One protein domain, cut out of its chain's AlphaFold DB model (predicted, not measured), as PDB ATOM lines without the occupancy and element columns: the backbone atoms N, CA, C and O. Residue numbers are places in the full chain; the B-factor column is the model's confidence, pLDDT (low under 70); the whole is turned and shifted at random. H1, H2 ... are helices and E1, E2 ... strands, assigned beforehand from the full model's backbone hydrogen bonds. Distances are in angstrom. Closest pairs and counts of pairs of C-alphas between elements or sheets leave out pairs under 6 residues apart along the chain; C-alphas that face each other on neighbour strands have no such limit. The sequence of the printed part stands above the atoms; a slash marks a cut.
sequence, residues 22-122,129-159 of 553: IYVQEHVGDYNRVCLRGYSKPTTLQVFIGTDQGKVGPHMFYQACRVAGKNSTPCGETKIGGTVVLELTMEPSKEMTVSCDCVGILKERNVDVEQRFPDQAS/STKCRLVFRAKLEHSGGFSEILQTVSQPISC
ATOM      1  N   ILE A  22     145.702  93.510 134.377       93.69
ATOM      2  CA  ILE A  22     146.678  92.536 133.878       93.69
ATOM      3  C   ILE A  22     146.987  92.815 132.406       93.69
ATOM      4  O   ILE A  22     146.073  93.027 131.607       93.69
ATOM      5  N   TYR A  23     148.263  92.807 132.031       91.44
ATOM      6  CA  TYR A  23     148.680  93.006 130.644       91.44
ATOM      7  C   TYR A  23     149.911  92.168 130.293       91.44
ATOM      8  O   TYR A  23     150.699  91.783 131.160       91.44
ATOM      9  N   VAL A  24     150.060  91.886 128.997       88.44
ATOM     10  CA  VAL A  24     151.245  91.239 128.429       88.44
ATOM     11  C   VAL A  24     152.238  92.333 128.051       88.44
ATOM     12  O   VAL A  24     151.903  93.254 127.310       88.44
ATOM     13  N   GLN A  25     153.450  92.259 128.586       83.50
ATOM     14  CA  GLN A  25     154.558  93.112 128.186       83.50
ATOM     15  C   GLN A  25     155.278  92.440 127.017       83.50
ATOM     16  O   GLN A  25     156.118  91.559 127.200       83.50
ATOM     17  N   GLU A  26     154.906  92.838 125.806       63.78
ATOM     18  CA  GLU A  26     155.562  92.397 124.576       63.78
ATOM     19  C   GLU A  26     156.936  93.101 124.455       63.78
ATOM     20  O   GLU A  26     157.060  94.279 124.792       63.78
ATOM     21  N   HIS A  27     157.968  92.378 123.992       55.91
ATOM     22  CA  HIS A  27     159.345  92.859 123.736       55.91
ATOM     23  C   HIS A  27     160.313  93.056 124.925       55.91
ATOM     24  O   HIS A  27     161.106  93.998 124.924       55.91
ATOM     25  N   VAL A  28     160.353  92.139 125.900       53.00
ATOM     26  CA  VAL A  28     161.478  92.071 126.860       53.00
ATOM     27  C   VAL A  28     162.039  90.648 126.930       53.00
ATOM     28  O   VAL A  28     161.562  89.830 127.712       53.00
ATOM     29  N   GLY A  29     163.071  90.376 126.128       60.03
ATOM     30  CA  GLY A  29     163.749  89.074 126.075       60.03
ATOM     31  C   GLY A  29     163.003  88.013 125.257       60.03
ATOM     32  O   GLY A  29     162.130  88.338 124.455       60.03
ATOM     33  N   ASP A  30     163.368  86.749 125.468       76.81
ATOM     34  CA  ASP A  30     162.955  85.618 124.620       76.81
ATOM     35  C   ASP A  30     161.521  85.110 124.885       76.81
ATOM     36  O   ASP A  30     160.978  84.346 124.089       76.81
ATOM     37  N   TYR A  31     160.880  85.535 125.985       84.81
ATOM     38  CA  TYR A  31     159.590  85.002 126.449       84.81
ATOM     39  C   TYR A  31     158.567  86.098 126.768       84.81
ATOM     40  O   TYR A  31     158.912  87.219 127.143       84.81
ATOM     41  N   ASN A  32     157.277  85.749 126.689       86.56
ATOM     42  CA  ASN A  32     156.199  86.636 127.131       86.56
ATOM     43  C   ASN A  32     156.316  86.914 128.634       86.56
ATOM     44  O   ASN A  32     156.468  85.991 129.437       86.56
ATOM     45  N   ARG A  33     156.178  88.185 129.015       91.69
ATOM     46  CA  ARG A  33     156.112  88.619 130.413       91.69
ATOM     47  C   ARG A  33     154.721  89.150 130.715       91.69
ATOM     48  O   ARG A  33     154.172  89.928 129.941       91.69
ATOM     49  N   VAL A  34     154.156  88.745 131.843       94.62
ATOM     50  CA  VAL A  34     152.818  89.162 132.274       94.62
ATOM     51  C   VAL A  34     152.940  89.940 133.568       94.62
ATOM     52  O   VAL A  34     153.574  89.467 134.509       94.62
ATOM     53  N   CYS A  35     152.332  91.122 133.612       93.88
ATOM     54  CA  CYS A  35     152.381  92.014 134.762       93.88
ATOM     55  C   CYS A  35     150.969  92.310 135.271       93.88
ATOM     56  O   CYS A  35     150.040  92.527 134.486       93.88
ATOM     57  N   LEU A  36     150.825  92.328 136.594       95.06
ATOM     58  CA  LEU A  36     149.609  92.704 137.301       95.06
ATOM     59  C   LEU A  36     149.859  93.998 138.085       95.06
ATOM     60  O   LEU A  36     150.740  94.066 138.935       95.06
ATOM     61  N   ARG A  37     149.060  95.031 137.820       93.31
ATOM     62  CA  ARG A  37     149.091  96.320 138.531       93.31
ATOM     63  C   ARG A  37     147.864  96.492 139.413       93.31
ATOM     64  O   ARG A  37     146.833  95.883 139.152       93.31
ATOM     65  N   GLY A  38     147.986  97.338 140.435       89.75
ATOM     66  CA  GLY A  38     146.907  97.658 141.382       89.75
ATOM     67  C   GLY A  38     146.734  96.643 142.518       89.75
ATOM     68  O   GLY A  38     146.109  96.963 143.523       89.75
ATOM     69  N   TYR A  39     147.364  95.468 142.417       90.75
ATOM     70  CA  TYR A  39     147.260  94.390 143.397       90.75
ATOM     71  C   TYR A  39     148.620  94.087 144.036       90.75
ATOM     72  O   TYR A  39     149.616  93.951 143.333       90.75
ATOM     73  N   SER A  40     148.671  93.972 145.366       89.12
ATOM     74  CA  SER A  40     149.923  93.865 146.135       89.12
ATOM     75  C   SER A  40     150.012  92.617 147.021       89.12
ATOM     76  O   SER A  40     150.789  92.591 147.976       89.12
ATOM     77  N   LYS A  41     149.201  91.590 146.753       93.06
ATOM     78  CA  LYS A  41     149.272  90.291 147.440       93.06
ATOM     79  C   LYS A  41     149.734  89.209 146.461       93.06
ATOM     80  O   LYS A  41     149.522  89.367 145.260       93.06
ATOM     81  N   PRO A  42     150.306  88.096 146.944       94.75
ATOM     82  CA  PRO A  42     150.523  86.932 146.099       94.75
ATOM     83  C   PRO A  42     149.216  86.453 145.450       94.75
ATOM     84  O   PRO A  42     148.147  86.516 146.063       94.75
ATOM     85  N   THR A  43     149.291  85.996 144.203       95.56
ATOM     86  CA  THR A  43     148.155  85.408 143.476       95.56
ATOM     87  C   THR A  43     148.640  84.377 142.461       95.56
ATOM     88  O   THR A  43     149.828  84.305 142.154       95.56
ATOM     89  N   THR A  44     147.712  83.583 141.937       95.88
ATOM     90  CA  THR A  44     147.965  82.598 140.890       95.88
ATOM     91  C   THR A  44     147.574  83.164 139.530       95.88
ATOM     92  O   THR A  44     146.433  83.582 139.310       95.88
ATOM     93  N   LEU A  45     148.521  83.123 138.600       97.31
ATOM     94  CA  LEU A  45     148.315  83.332 137.178       97.31
ATOM     95  C   LEU A  45     148.015  81.991 136.507       97.31
ATOM     96  O   LEU A  45     148.849  81.092 136.495       97.31
ATOM     97  N   GLN A  46     146.836  81.879 135.912       97.94
ATOM     98  CA  GLN A  46     146.433  80.759 135.075       97.94
ATOM     99  C   GLN A  46     146.745  81.052 133.608       97.94
ATOM    100  O   GLN A  46     146.418  82.129 133.103       97.94
ATOM    101  N   VAL A  47     147.333  80.077 132.917       98.12
ATOM    102  CA  VAL A  47     147.684  80.166 131.496       98.12
ATOM    103  C   VAL A  47     147.113  78.975 130.743       98.12
ATOM    104  O   VAL A  47     147.331  77.830 131.128       98.12
ATOM    105  N   PHE A  48     146.387  79.230 129.658       98.31
ATOM    106  CA  PHE A  48     145.877  78.183 128.768       98.31
ATOM    107  C   PHE A  48     145.846  78.653 127.312       98.31
ATOM    108  O   PHE A  48     145.955  79.846 127.027       98.31
ATOM    109  N   ILE A  49     145.687  77.711 126.381       98.25
ATOM    110  CA  ILE A  49     145.636  78.017 124.948       98.25
ATOM    111  C   ILE A  49     144.199  78.280 124.519       98.25
ATOM    112  O   ILE A  49     143.317  77.429 124.665       98.25
ATOM    113  N   GLY A  50     143.966  79.476 123.985       97.06
ATOM    114  CA  GLY A  50     142.656  79.943 123.562       97.06
ATOM    115  C   GLY A  50     142.489  80.071 122.051       97.06
ATOM    116  O   GLY A  50     143.446  79.996 121.278       97.06
ATOM    117  N   THR A  51     141.242  80.297 121.641       95.25
ATOM    118  CA  THR A  51     140.839  80.641 120.270       95.25
ATOM    119  C   THR A  51     141.663  81.803 119.721       95.25
ATOM    120  O   THR A  51     141.988  82.740 120.449       95.25
ATOM    121  N   ASP A  52     141.987  81.774 118.431       92.94
ATOM    122  CA  ASP A  52     142.732  82.828 117.732       92.94
ATOM    123  C   ASP A  52     141.936  84.123 117.554       92.94
ATOM    124  O   ASP A  52     142.494  85.212 117.674       92.94
ATOM    125  N   GLN A  53     140.632  84.013 117.295       88.81
ATOM    126  CA  GLN A  53     139.753  85.147 117.025       88.81
ATOM    127  C   GLN A  53     138.465  85.104 117.851       88.81
ATOM    128  O   GLN A  53     138.062  84.073 118.392       88.81
ATOM    129  N   GLY A  54     137.801  86.259 117.938       89.19
ATOM    130  CA  GLY A  54     136.504  86.396 118.594       89.19
ATOM    131  C   GLY A  54     136.549  86.127 120.099       89.19
ATOM    132  O   GLY A  54     137.535  86.432 120.784       89.19
ATOM    133  N   LYS A  55     135.442  85.572 120.615       91.19
ATOM    134  CA  LYS A  55     135.267  85.280 122.041       91.19
ATOM    135  C   LYS A  55     136.353  84.316 122.515       91.19
ATOM    136  O   LYS A  55     136.548  83.251 121.932       91.19
ATOM    137  N   VAL A  56     137.027  84.695 123.598       94.44
ATOM    138  CA  VAL A  56     138.065  83.871 124.218       94.44
ATOM    139  C   VAL A  56     137.425  82.614 124.802       94.44
ATOM    140  O   VAL A  56     136.565  82.691 125.679       94.44
ATOM    141  N   GLY A  57     137.861  81.461 124.310       94.25
ATOM    142  CA  GLY A  57     137.538  80.139 124.837       94.25
ATOM    143  C   GLY A  57     138.698  79.177 124.575       94.25
ATOM    144  O   GLY A  57     139.613  79.560 123.844       94.25
ATOM    145  N   PRO A  58     138.704  77.967 125.158       95.56
ATOM    146  CA  PRO A  58     139.757  76.982 124.916       95.56
ATOM    147  C   PRO A  58     139.911  76.642 123.430       95.56
ATOM    148  O   PRO A  58     138.916  76.478 122.723       95.56
ATOM    149  N   HIS A  59     141.149  76.516 122.953       95.38
ATOM    150  CA  HIS A  59     141.404  76.073 121.585       95.38
ATOM    151  C   HIS A  59     141.104  74.577 121.442       95.38
ATOM    152  O   HIS A  59     141.446  73.797 122.328       95.38
ATOM    153  N   MET A  60     140.519  74.151 120.318       92.94
ATOM    154  CA  MET A  60     140.151  72.741 120.118       92.94
ATOM    155  C   MET A  60     141.367  71.828 119.921       92.94
ATOM    156  O   MET A  60     141.467  70.791 120.565       92.94
ATOM    157  N   PHE A  61     142.310  72.243 119.072       93.69
ATOM    158  CA  PHE A  61     143.456  71.425 118.636       93.69
ATOM    159  C   PHE A  61     144.765  71.690 119.383       93.69
ATOM    160  O   PHE A  61     145.763  71.039 119.091       93.69
ATOM    161  N   TYR A  62     144.794  72.667 120.291       97.44
ATOM    162  CA  TYR A  62     146.021  73.059 120.980       97.44
ATOM    163  C   TYR A  62     145.776  73.131 122.485       97.44
ATOM    164  O   TYR A  62     144.715  73.587 122.917       97.44
ATOM    165  N   GLN A  63     146.761  72.693 123.263       97.75
ATOM    166  CA  GLN A  63     146.784  72.733 124.724       97.75
ATOM    167  C   GLN A  63     148.057  73.404 125.213       97.75
ATOM    168  O   GLN A  63     149.059  73.455 124.498       97.75
ATOM    169  N   ALA A  64     148.021  73.893 126.448       98.00
ATOM    170  CA  ALA A  64     149.242  74.299 127.120       98.00
ATOM    171  C   ALA A  64     149.988  73.034 127.550       98.00
ATOM    172  O   ALA A  64     149.360  72.051 127.944       98.00
ATOM    173  N   CYS A  65     151.312  73.060 127.489       96.56
ATOM    174  CA  CYS A  65     152.141  72.038 128.107       96.56
ATOM    175  C   CYS A  65     153.215  72.693 128.966       96.56
ATOM    176  O   CYS A  65     153.764  73.740 128.613       96.56
ATOM    177  N   ARG A  66     153.504  72.081 130.113       96.19
ATOM    178  CA  ARG A  66     154.593  72.527 130.971       96.19
ATOM    179  C   ARG A  66     155.939  72.230 130.310       96.19
ATOM    180  O   ARG A  66     156.253  71.081 130.010       96.19
ATOM    181  N   VAL A  67     156.762  73.262 130.165       94.50
ATOM    182  CA  VAL A  67     158.171  73.147 129.777       94.50
ATOM    183  C   VAL A  67     159.017  73.205 131.044       94.50
ATOM    184  O   VAL A  67     158.954  74.174 131.797       94.50
ATOM    185  N   ALA A  68     159.786  72.147 131.300       89.25
ATOM    186  CA  ALA A  68     160.695  72.073 132.436       89.25
ATOM    187  C   ALA A  68     162.140  72.297 131.974       89.25
ATOM    188  O   ALA A  68     162.630  71.619 131.075       89.25
ATOM    189  N   GLY A  69     162.838  73.222 132.627       84.88
ATOM    190  CA  GLY A  69     164.263  73.477 132.450       84.88
ATOM    191  C   GLY A  69     164.924  73.805 133.786       84.88
ATOM    192  O   GLY A  69     164.249  74.136 134.758       84.88
ATOM    193  N   LYS A  70     166.260  73.738 133.853       85.50
ATOM    194  CA  LYS A  70     167.007  74.041 135.095       85.50
ATOM    195  C   LYS A  70     166.725  75.450 135.635       85.50
ATOM    196  O   LYS A  70     166.728  75.641 136.843       85.50
ATOM    197  N   ASN A  71     166.452  76.394 134.735       86.81
ATOM    198  CA  ASN A  71     166.198  77.800 135.050       86.81
ATOM    199  C   ASN A  71     164.757  78.237 134.730       86.81
ATOM    200  O   ASN A  71     164.479  79.429 134.783       86.81
ATOM    201  N   SER A  72     163.863  77.310 134.358       90.75
ATOM    202  CA  SER A  72     162.489  77.666 133.978       90.75
ATOM    203  C   SER A  72     161.666  78.061 135.199       90.75
ATOM    204  O   SER A  72     161.788  77.414 136.246       90.75
ATOM    205  N   THR A  73     160.753  79.019 135.048       93.19
ATOM    206  CA  THR A  73     159.802  79.378 136.108       93.19
ATOM    207  C   THR A  73     159.017  78.142 136.577       93.19
ATOM    208  O   THR A  73     158.419  77.441 135.756       93.19
ATOM    209  N   PRO A  74     158.987  77.830 137.886       93.81
ATOM    210  CA  PRO A  74     158.164  76.743 138.398       93.81
ATOM    211  C   PRO A  74     156.676  77.008 138.145       93.81
ATOM    212  O   PRO A  74     156.171  78.086 138.458       93.81
ATOM    213  N   CYS A  75     155.962  76.007 137.632       95.94
ATOM    214  CA  CYS A  75     154.518  76.078 137.444       95.94
ATOM    215  C   CYS A  75     153.832  74.753 137.801       95.94
ATOM    216  O   CYS A  75     154.408  73.668 137.652       95.94
ATOM    217  N   GLY A  76     152.592  74.858 138.272       96.06
ATOM    218  CA  GLY A  76     151.658  73.744 138.390       96.06
ATOM    219  C   GLY A  76     150.954  73.469 137.063       96.06
ATOM    220  O   GLY A  76     150.916  74.323 136.178       96.06
ATOM    221  N   GLU A  77     150.386  72.275 136.932       96.56
ATOM    222  CA  GLU A  77     149.546  71.884 135.800       96.56
ATOM    223  C   GLU A  77     148.253  71.274 136.341       96.56
ATOM    224  O   GLU A  77     148.283  70.405 137.214       96.56
ATOM    225  N   THR A  78     147.115  71.738 135.834       96.62
ATOM    226  CA  THR A  78     145.793  71.211 136.176       96.62
ATOM    227  C   THR A  78     144.918  71.111 134.931       96.62
ATOM    228  O   THR A  78     145.199  71.727 133.901       96.62
ATOM    229  N   LYS A  79     143.838  70.331 135.001       96.06
ATOM    230  CA  LYS A  79     142.899  70.144 133.889       96.06
ATOM    231  C   LYS A  79     141.515  70.644 134.290       96.06
ATOM    232  O   LYS A  79     140.874  70.075 135.168       96.06
ATOM    233  N   ILE A  80     141.035  71.687 133.616       94.75
ATOM    234  CA  ILE A  80     139.731  72.316 133.871       94.75
ATOM    235  C   ILE A  80     138.859  72.143 132.630       94.75
ATOM    236  O   ILE A  80     139.192  72.641 131.555       94.75
ATOM    237  N   GLY A  81     137.746  71.411 132.752       90.81
ATOM    238  CA  GLY A  81     136.837  71.165 131.621       90.81
ATOM    239  C   GLY A  81     137.550  70.554 130.407       90.81
ATOM    240  O   GLY A  81     137.342  70.984 129.278       90.81
ATOM    241  N   GLY A  82     138.488  69.634 130.647       91.94
ATOM    242  CA  GLY A  82     139.302  69.011 129.602       91.94
ATOM    243  C   GLY A  82     140.480  69.855 129.088       91.94
ATOM    244  O   GLY A  82     141.330  69.329 128.373       91.94
ATOM    245  N   THR A  83     140.572  71.133 129.448       96.31
ATOM    246  CA  THR A  83     141.641  72.043 129.009       96.31
ATOM    247  C   THR A  83     142.775  72.053 130.022       96.31
ATOM    248  O   THR A  83     142.519  72.169 131.219       96.31
ATOM    249  N   VAL A  84     144.015  71.929 129.552       97.75
ATOM    250  CA  VAL A  84     145.200  72.039 130.408       97.75
ATOM    251  C   VAL A  84     145.432  73.510 130.744       97.75
ATOM    252  O   VAL A  84     145.480  74.361 129.853       97.75
ATOM    253  N   VAL A  85     145.548  73.802 132.037       98.25
ATOM    254  CA  VAL A  85     145.789  75.131 132.596       98.25
ATOM    255  C   VAL A  85     147.060  75.065 133.435       98.25
ATOM    256  O   VAL A  85     147.157  74.263 134.363       98.25
ATOM    257  N   LEU A  86     148.032  75.907 133.099       98.06
ATOM    258  CA  LEU A  86     149.259  76.065 133.873       98.06
ATOM    259  C   LEU A  86     149.064  77.146 134.930       98.06
ATOM    260  O   LEU A  86     148.473  78.186 134.650       98.06
ATOM    261  N   GLU A  87     149.574  76.904 136.131       97.56
ATOM    262  CA  GLU A  87     149.424  77.801 137.276       97.56
ATOM    263  C   GLU A  87     150.792  78.313 137.726       97.56
ATOM    264  O   GLU A  87     151.660  77.531 138.115       97.56
ATOM    265  N   LEU A  88     150.991  79.628 137.659       96.81
ATOM    266  CA  LEU A  88     152.222  80.304 138.059       96.81
ATOM    267  C   LEU A  88     151.944  81.238 139.235       96.81
ATOM    268  O   LEU A  88     150.910  81.900 139.280       96.81
ATOM    269  N   THR A  89     152.887  81.345 140.164       96.25
ATOM    270  CA  THR A  89     152.765  82.266 141.300       96.25
ATOM    271  C   THR A  89     153.240  83.662 140.906       96.25
ATOM    272  O   THR A  89     154.379  83.840 140.475       96.25
ATOM    273  N   MET A  90     152.386  84.667 141.096       95.31
ATOM    274  CA  MET A  90     152.744  86.083 141.027       95.31
ATOM    275  C   MET A  90     153.032  86.597 142.436       95.31
ATOM    276  O   MET A  90     152.209  86.426 143.335       95.31
ATOM    277  N   GLU A  91     154.178  87.251 142.628       95.38
ATOM    278  CA  GLU A  91     154.626  87.726 143.941       95.38
ATOM    279  C   GLU A  91     154.944  89.229 143.917       95.38
ATOM    280  O   GLU A  91     155.589  89.702 142.975       95.38
ATOM    281  N   PRO A  92     154.584  89.988 144.972       94.69
ATOM    282  CA  PRO A  92     154.935  91.407 145.069       94.69
ATOM    283  C   PRO A  92     156.447  91.660 145.081       94.69
ATOM    284  O   PRO A  92     156.901  92.673 144.560       94.69
ATOM    285  N   SER A  93     157.233  90.719 145.619       95.38
ATOM    286  CA  SER A  93     158.704  90.761 145.625       95.38
ATOM    287  C   SER A  93     159.321  90.739 144.223       95.38
ATOM    288  O   SER A  93     160.463  91.154 144.056       95.38
ATOM    289  N   LYS A  94     158.567  90.277 143.219       93.00
ATOM    290  CA  LYS A  94     158.940  90.255 141.797       93.00
ATOM    291  C   LYS A  94     158.117  91.260 140.991       93.00
ATOM    292  O   LYS A  94     157.803  91.016 139.827       93.00
ATOM    293  N   GLU A  95     157.696  92.348 141.636       93.31
ATOM    294  CA  GLU A  95     156.920  93.429 141.019       93.31
ATOM    295  C   GLU A  95     155.646  92.928 140.324       93.31
ATOM    296  O   GLU A  95     155.257  93.433 139.269       93.31
ATOM    297  N   MET A  96     155.018  91.879 140.877       94.56
ATOM    298  CA  MET A  96     153.825  91.253 140.298       94.56
ATOM    299  C   MET A  96     153.998  90.926 138.808       94.56
ATOM    300  O   MET A  96     153.081  91.099 138.002       94.56
ATOM    301  N   THR A  97     155.196  90.471 138.441       93.56
ATOM    302  CA  THR A  97     155.573  90.152 137.069       93.56
ATOM    303  C   THR A  97     156.073  88.718 136.987       93.56
ATOM    304  O   THR A  97     156.858  88.266 137.819       93.56
ATOM    305  N   VAL A  98     155.613  87.990 135.972       93.94
ATOM    306  CA  VAL A  98     155.976  86.589 135.736       93.94
ATOM    307  C   VAL A  98     156.455  86.413 134.300       93.94
ATOM    308  O   VAL A  98     155.842  86.928 133.364       93.94
ATOM    309  N   SER A  99     157.563  85.688 134.139       92.56
ATOM    310  CA  SER A  99     158.044  85.214 132.840       92.56
ATOM    311  C   SER A  99     157.342  83.906 132.488       92.56
ATOM    312  O   SER A  99     157.239  83.017 133.329       92.56
ATOM    313  N   CYS A 100     156.853  83.773 131.258       93.12
ATOM    314  CA  CYS A 100     156.162  82.572 130.784       93.12
ATOM    315  C   CYS A 100     157.099  81.645 129.992       93.12
ATOM    316  O   CYS A 100     156.735  81.148 128.930       93.12
ATOM    317  N   ASP A 101     158.306  81.423 130.506       93.12
ATOM    318  CA  ASP A 101     159.333  80.539 129.933       93.12
ATOM    319  C   ASP A 101     159.030  79.039 130.114       93.12
ATOM    320  O   ASP A 101     159.610  78.189 129.445       93.12
ATOM    321  N   CYS A 102     158.083  78.703 130.991       94.62
ATOM    322  CA  CYS A 102     157.633  77.338 131.252       94.62
ATOM    323  C   CYS A 102     156.374  76.931 130.460       94.62
ATOM    324  O   CYS A 102     155.780  75.891 130.751       94.62
ATOM    325  N   VAL A 103     155.926  77.747 129.497       96.06
ATOM    326  CA  VAL A 103     154.673  77.537 128.750       96.06
ATOM    327  C   VAL A 103     154.967  77.123 127.309       96.06
ATOM    328  O   VAL A 103     155.435  77.928 126.508       96.06
ATOM    329  N   GLY A 104     154.639  75.880 126.962       95.69
ATOM    330  CA  GLY A 104     154.657  75.366 125.594       95.69
ATOM    331  C   GLY A 104     153.253  75.211 125.001       95.69
ATOM    332  O   GLY A 104     152.244  75.274 125.709       95.69
ATOM    333  N   ILE A 105     153.194  74.989 123.685       97.06
ATOM    334  CA  ILE A 105     151.958  74.713 122.941       97.06
ATOM    335  C   ILE A 105     152.031  73.286 122.396       97.06
ATOM    336  O   ILE A 105     152.879  72.973 121.562       97.06
ATOM    337  N   LEU A 106     151.119  72.429 122.844       96.56
ATOM    338  CA  LEU A 106     150.975  71.052 122.384       96.56
ATOM    339  C   LEU A 106     149.849  70.961 121.354       96.56
ATOM    340  O   LEU A 106     148.745  71.446 121.605       96.56
ATOM    341  N   LYS A 107     150.102  70.315 120.213       95.31
ATOM    342  CA  LYS A 107     149.064  69.969 119.234       95.31
ATOM    343  C   LYS A 107     148.432  68.627 119.603       95.31
ATOM    344  O   LYS A 107     149.122  67.615 119.644       95.31
ATOM    345  N   GLU A 108     147.126  68.632 119.827       93.56
ATOM    346  CA  GLU A 108     146.334  67.430 120.100       93.56
ATOM    347  C   GLU A 108     146.119  66.619 118.815       93.56
ATOM    348  O   GLU A 108     145.984  67.182 117.718       93.56
ATOM    349  N   ARG A 109     146.052  65.289 118.937       91.94
ATOM    350  CA  ARG A 109     145.645  64.435 117.811       91.94
ATOM    351  C   ARG A 109     144.139  64.548 117.621       91.94
ATOM    352  O   ARG A 109     143.402  64.823 118.562       91.94
ATOM    353  N   ASN A 110     143.660  64.273 116.408       88.75
ATOM    354  CA  ASN A 110     142.228  64.380 116.104       88.75
ATOM    355  C   ASN A 110     141.361  63.537 117.060       88.75
ATOM    356  O   ASN A 110     140.371  64.053 117.564       88.75
ATOM    357  N   VAL A 111     141.781  62.309 117.389       89.69
ATOM    358  CA  VAL A 111     141.061  61.435 118.337       89.69
ATOM    359  C   VAL A 111     140.942  62.047 119.741       89.69
ATOM    360  O   VAL A 111     139.887  61.969 120.366       89.69
ATOM    361  N   ASP A 112     141.992  62.724 120.213       90.69
ATOM    362  CA  ASP A 112     142.009  63.359 121.535       90.69
ATOM    363  C   ASP A 112     141.096  64.610 121.546       90.69
ATOM    364  O   ASP A 112     140.405  64.892 122.530       90.69
ATOM    365  N   VAL A 113     141.021  65.338 120.420       89.94
ATOM    366  CA  VAL A 113     140.095  66.473 120.236       89.94
ATOM    367  C   VAL A 113     138.639  66.017 120.239       89.94
ATOM    368  O   VAL A 113     137.813  66.648 120.899       89.94
ATOM    369  N   GLU A 114     138.324  64.926 119.541       88.81
ATOM    370  CA  GLU A 114     136.972  64.359 119.478       88.81
ATOM    371  C   GLU A 114     136.488  63.897 120.857       88.81
ATOM    372  O   GLU A 114     135.346  64.161 121.230       88.81
ATOM    373  N   GLN A 115     137.372  63.303 121.666       88.12
ATOM    374  CA  GLN A 115     137.051  62.925 123.042       88.12
ATOM    375  C   GLN A 115     136.791  64.144 123.943       88.12
ATOM    376  O   GLN A 115     135.945  64.087 124.838       88.12
ATOM    377  N   ARG A 116     137.519  65.250 123.736       88.38
ATOM    378  CA  ARG A 116     137.371  66.471 124.542       88.38
ATOM    379  C   ARG A 116     136.149  67.305 124.148       88.38
ATOM    380  O   ARG A 116     135.555  67.944 125.014       88.38
ATOM    381  N   PHE A 117     135.780  67.299 122.870       85.56
ATOM    382  CA  PHE A 117     134.642  68.047 122.329       85.56
ATOM    383  C   PHE A 117     133.712  67.140 121.504       85.56
ATOM    384  O   PHE A 117     133.581  67.340 120.291       85.56
ATOM    385  N   PRO A 118     133.024  66.174 122.143       80.12
ATOM    386  CA  PRO A 118     132.208  65.181 121.439       80.12
ATOM    387  C   PRO A 118     131.087  65.820 120.603       80.12
ATOM    388  O   PRO A 118     130.827  65.395 119.480       80.12
ATOM    389  N   ASP A 119     130.495  66.912 121.092       78.69
ATOM    390  CA  ASP A 119     129.389  67.607 120.417       78.69
ATOM    391  C   ASP A 119     129.834  68.472 119.221       78.69
ATOM    392  O   ASP A 119     129.007  68.914 118.424       78.69
ATOM    393  N   GLN A 120     131.140  68.738 119.084       72.12
ATOM    394  CA  GLN A 120     131.705  69.568 118.006       72.12
ATOM    395  C   GLN A 120     132.458  68.745 116.949       72.12
ATOM    396  O   GLN A 120     132.786  69.273 115.885       72.12
ATOM    397  N   ALA A 121     132.686  67.454 117.211       59.72
ATOM    398  CA  ALA A 121     133.328  66.516 116.294       59.72
ATOM    399  C   ALA A 121     132.473  66.213 115.047       59.72
ATOM    400  O   ALA A 121     133.002  66.100 113.944       59.72
ATOM    401  N   SER A 122     131.146  66.138 115.199       57.50
ATOM    402  CA  SER A 122     130.214  65.705 114.144       57.50
ATOM    403  C   SER A 122     129.695  66.830 113.235       57.50
ATOM    404  O   SER A 122     129.112  66.552 112.190       57.50
ATOM    405  N   SER A 129     141.464  76.079 112.786       83.81
ATOM    406  CA  SER A 129     142.497  77.111 112.913       83.81
ATOM    407  C   SER A 129     143.819  76.478 113.340       83.81
ATOM    408  O   SER A 129     143.866  75.674 114.270       83.81
ATOM    409  N   THR A 130     144.891  76.844 112.641       91.31
ATOM    410  CA  THR A 130     146.278  76.570 113.035       91.31
ATOM    411  C   THR A 130     146.864  77.711 113.864       91.31
ATOM    412  O   THR A 130     148.057  77.709 114.158       91.31
ATOM    413  N   LYS A 131     146.046  78.706 114.222       94.69
ATOM    414  CA  LYS A 131     146.437  79.827 115.069       94.69
ATOM    415  C   LYS A 131     145.785  79.701 116.438       94.69
ATOM    416  O   LYS A 131     144.695  79.154 116.563       94.69
ATOM    417  N   CYS A 132     146.415  80.259 117.461       96.25
ATOM    418  CA  CYS A 132     145.840  80.343 118.802       96.25
ATOM    419  C   CYS A 132     146.313  81.604 119.530       96.25
ATOM    420  O   CYS A 132     147.101  82.376 118.994       96.25
ATOM    421  N   ARG A 133     145.853  81.823 120.763       96.69
ATOM    422  CA  ARG A 133     146.391  82.853 121.669       96.69
ATOM    423  C   ARG A 133     146.743  82.227 123.010       96.69
ATOM    424  O   ARG A 133     146.047  81.315 123.454       96.69
ATOM    425  N   LEU A 134     147.772  82.743 123.676       97.38
ATOM    426  CA  LEU A 134     147.943  82.504 125.106       97.38
ATOM    427  C   LEU A 134     146.890  83.323 125.846       97.38
ATOM    428  O   LEU A 134     146.719  84.513 125.571       97.38
ATOM    429  N   VAL A 135     146.172  82.688 126.764       97.94
ATOM    430  CA  VAL A 135     145.188  83.348 127.621       97.94
ATOM    431  C   VAL A 135     145.720  83.362 129.038       97.94
ATOM    432  O   VAL A 135     146.026  82.311 129.593       97.94
ATOM    433  N   PHE A 136     145.789  84.554 129.617       97.62
ATOM    434  CA  PHE A 136     146.310  84.809 130.950       97.62
ATOM    435  C   PHE A 136     145.170  85.247 131.852       97.62
ATOM    436  O   PHE A 136     144.454  86.193 131.518       97.62
ATOM    437  N   ARG A 137     144.988  84.573 132.987       97.00
ATOM    438  CA  ARG A 137     143.905  84.851 133.927       97.00
ATOM    439  C   ARG A 137     144.428  84.901 135.358       97.00
ATOM    440  O   ARG A 137     144.990  83.923 135.826       97.00
ATOM    441  N   ALA A 138     144.198  85.999 136.070       96.38
ATOM    442  CA  ALA A 138     144.521  86.119 137.491       96.38
ATOM    443  C   ALA A 138     143.234  86.208 138.315       96.38
ATOM    444  O   ALA A 138     142.333  86.979 137.974       96.38
ATOM    445  N   LYS A 139     143.147  85.426 139.397       91.75
ATOM    446  CA  LYS A 139     142.052  85.508 140.373       91.75
ATOM    447  C   LYS A 139     142.532  86.298 141.589       91.75
ATOM    448  O   LYS A 139     143.409  85.847 142.323       91.75
ATOM    449  N   LEU A 140     141.965  87.476 141.804       93.31
ATOM    450  CA  LEU A 140     142.340  88.370 142.896       93.31
ATOM    451  C   LEU A 140     141.371  88.202 144.060       93.31
ATOM    452  O   LEU A 140     140.159  88.181 143.850       93.31
ATOM    453  N   GLU A 141     141.891  88.106 145.283       91.69
ATOM    454  CA  GLU A 141     141.084  87.959 146.495       91.69
ATOM    455  C   GLU A 141     141.220  89.200 147.385       91.69
ATOM    456  O   GLU A 141     142.283  89.527 147.932       91.69
ATOM    457  N   HIS A 142     140.113  89.925 147.529       87.56
ATOM    458  CA  HIS A 142     140.063  91.174 148.279       87.56
ATOM    459  C   HIS A 142     139.764  90.928 149.761       87.56
ATOM    460  O   HIS A 142     139.174  89.921 150.145       87.56
ATOM    461  N   SER A 143     140.139  91.880 150.620       82.94
ATOM    462  CA  SER A 143     139.912  91.811 152.076       82.94
ATOM    463  C   SER A 143     138.436  91.677 152.476       82.94
ATOM    464  O   SER A 143     138.153  91.201 153.569       82.94
ATOM    465  N   GLY A 144     137.501  92.048 151.598       80.19
ATOM    466  CA  GLY A 144     136.058  91.878 151.799       80.19
ATOM    467  C   GLY A 144     135.494  90.520 151.364       80.19
ATOM    468  O   GLY A 144     134.280  90.395 151.253       80.19
ATOM    469  N   GLY A 145     136.337  89.532 151.037       81.81
ATOM    470  CA  GLY A 145     135.906  88.203 150.573       81.81
ATOM    471  C   GLY A 145     135.401  88.156 149.124       81.81
ATOM    472  O   GLY A 145     135.115  87.081 148.604       81.81
ATOM    473  N   PHE A 146     135.319  89.304 148.447       86.75
ATOM    474  CA  PHE A 146     135.029  89.373 147.019       86.75
ATOM    475  C   PHE A 146     136.246  88.944 146.191       86.75
ATOM    476  O   PHE A 146     137.371  89.394 146.440       86.75
ATOM    477  N   SER A 147     136.004  88.123 145.167       88.31
ATOM    478  CA  SER A 147     137.019  87.729 144.193       88.31
ATOM    479  C   SER A 147     136.764  88.342 142.823       88.31
ATOM    480  O   SER A 147     135.651  88.277 142.305       88.31
ATOM    481  N   GLU A 148     137.821  88.847 142.210       92.31
ATOM    482  CA  GLU A 148     137.835  89.410 140.864       92.31
ATOM    483  C   GLU A 148     138.630  88.494 139.933       92.31
ATOM    484  O   GLU A 148     139.601  87.868 140.356       92.31
ATOM    485  N   ILE A 149     138.236  88.417 138.662       93.62
ATOM    486  CA  ILE A 149     139.011  87.718 137.637       93.62
ATOM    487  C   ILE A 149     139.422  88.724 136.576       93.62
ATOM    488  O   ILE A 149     138.576  89.272 135.869       93.62
ATOM    489  N   LEU A 150     140.727  88.899 136.422       95.94
ATOM    490  CA  LEU A 150     141.306  89.650 135.324       95.94
ATOM    491  C   LEU A 150     141.776  88.693 134.239       95.94
ATOM    492  O   LEU A 150     142.363  87.654 134.541       95.94
ATOM    493  N   GLN A 151     141.534  89.044 132.977       96.12
ATOM    494  CA  GLN A 151     141.964  88.243 131.837       96.12
ATOM    495  C   GLN A 151     142.550  89.120 130.735       96.12
ATOM    496  O   GLN A 151     141.959  90.129 130.356       96.12
ATOM    497  N   THR A 152     143.668  88.677 130.173       96.00
ATOM    498  CA  THR A 152     144.264  89.244 128.962       96.00
ATOM    499  C   THR A 152     144.706  88.123 128.020       96.00
ATOM    500  O   THR A 152     144.709  86.948 128.395       96.00
ATOM    501  N   VAL A 153     145.023  88.464 126.774       96.00
ATOM    502  CA  VAL A 153     145.446  87.512 125.741       96.00
ATOM    503  C   VAL A 153     146.668  88.041 124.999       96.00
ATOM    504  O   VAL A 153     146.822  89.251 124.863       96.00
ATOM    505  N   SER A 154     147.517  87.142 124.506       94.69
ATOM    506  CA  SER A 154     148.619  87.503 123.608       94.69
ATOM    507  C   SER A 154     148.120  87.876 122.208       94.69
ATOM    508  O   SER A 154     146.968  87.598 121.845       94.69
ATOM    509  N   GLN A 155     149.026  88.385 121.366       92.44
ATOM    510  CA  GLN A 155     148.827  88.331 119.916       92.44
ATOM    511  C   GLN A 155     148.573  86.888 119.439       92.44
ATOM    512  O   GLN A 155     149.032  85.931 120.080       92.44
ATOM    513  N   PRO A 156     147.858  86.708 118.313       93.38
ATOM    514  CA  PRO A 156     147.709  85.405 117.681       93.38
ATOM    515  C   PRO A 156     149.061  84.787 117.303       93.38
ATOM    516  O   PRO A 156     149.889  85.420 116.652       93.38
ATOM    517  N   ILE A 157     149.246  83.522 117.662       93.94
ATOM    518  CA  ILE A 157     150.423  82.705 117.369       93.94
ATOM    519  C   ILE A 157     150.068  81.762 116.222       93.94
ATOM    520  O   ILE A 157     149.026  81.111 116.270       93.94
ATOM    521  N   SER A 158     150.921  81.681 115.198       93.19
ATOM    522  CA  SER A 158     150.790  80.677 114.136       93.19
ATOM    523  C   SER A 158     151.497  79.392 114.550       93.19
ATOM    524  O   SER A 158     152.720  79.348 114.595       93.19
ATOM    525  N   CYS A 159     150.733  78.338 114.818       93.50
ATOM    526  CA  CYS A 159     151.236  77.027 115.236       93.50
ATOM    527  C   CYS A 159     151.484  76.100 114.035       93.50
ATOM    528  O   CYS A 159     151.250  74.890 114.091       93.50
TER     529      CYS A 159
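What this domain is: This is residues 22 to 122 and 129 to 159 of the 553 residues of the protein "Hypothetical protein" of Notodromas monacha (UniProt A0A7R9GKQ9). A strongly twisted sheet of five strands, E5 E6 E3 E9 E10, makes a wall, and the small sheet E1 E2 E7 lies over part of it as a sandwich, two sheets face to face, with strands crossed at 45 degrees. The strand pair E4 E8 crosses one end of E3 and E6, and the short helices H1 and H2 lie beyond E8, farthest from the domain's mean. The printed part has 132 residues, with ten named strands and two named helices in the order E1 to E8, H1, H2, E9, E10; the three sheets are antiparallel and the class is mostly strand. It is compact, with a radius of gyration of the C-alphas of 15.3 A and spans of 47 by 36 by 26 A.

Where its parts are: In the largest sheet, E5 is residues 76 to 80, E6 83 to 90, 21.6 A long, E3 43 to 50, 21.4 A, E9 131 to 141, 32.9 A, and E10 147 to 153, 20.3 A. E1 is residues 22 to 25, E2 33 to 37 and E7 97 to 99. E4 is residues 62 to 66 and E8 103 to 107. H1 is residues 110 to 116, 10.0 A long, and H2 118 to 121. C-alpha 22 is at (146.678, 92.536, 133.878), C-alpha 131 at (146.437, 79.827, 115.069) and C-alpha 153 at (145.446, 87.512, 125.741).

How they stand to each other: In the five-stranded sheet, E5 and E10 are edge strands. Within hydrogen-bond range are N 78 and O 85 of the hairpin E5 and E6, 2.9 A, N 47 and O 86 of E3 and E6, 2.8 A, N 48 and O 135 of E3 and E9, 3.1 A, and N 138 and O 150 of the hairpin E9 and E10, 2.9 A. Facing it, the hairpin E1 and E2 has N 23 and O 35 at 3.0 A, and E2 and E7 have N 34 and O 98 at 2.9 A. The closest C-alphas of E1 and E10 are those of Tyr 23 and Thr 152, 6.0 A apart. The closest of E3 and E4 are those of Phe 48 and Ala 64, 5.4 A apart. E4 and E8 are antiparallel, with N 63 and O 106 at 2.9 A. H1 and H2 only just touch, only at the corner, with 3 pairs of C-alphas within 8 A, the closest Glu 114 and Ala 121, 5.3 A apart. Every O i to N i+4 pair of H1 is within hydrogen-bond range; H2 is too short for one.

The domain as a whole: The C-alphas farthest apart, those of Ser 93 and Ser 122, are 49.3 A apart. Residues 123 to 128 are not printed, and C-alphas 122 and 129 are 16.8 A apart across this cut. The link E3 to E4, 11 residues, is long. Mean pLDDT of the printed part is 91.1, with residues 26 to 29 and 121 to 122 under 70.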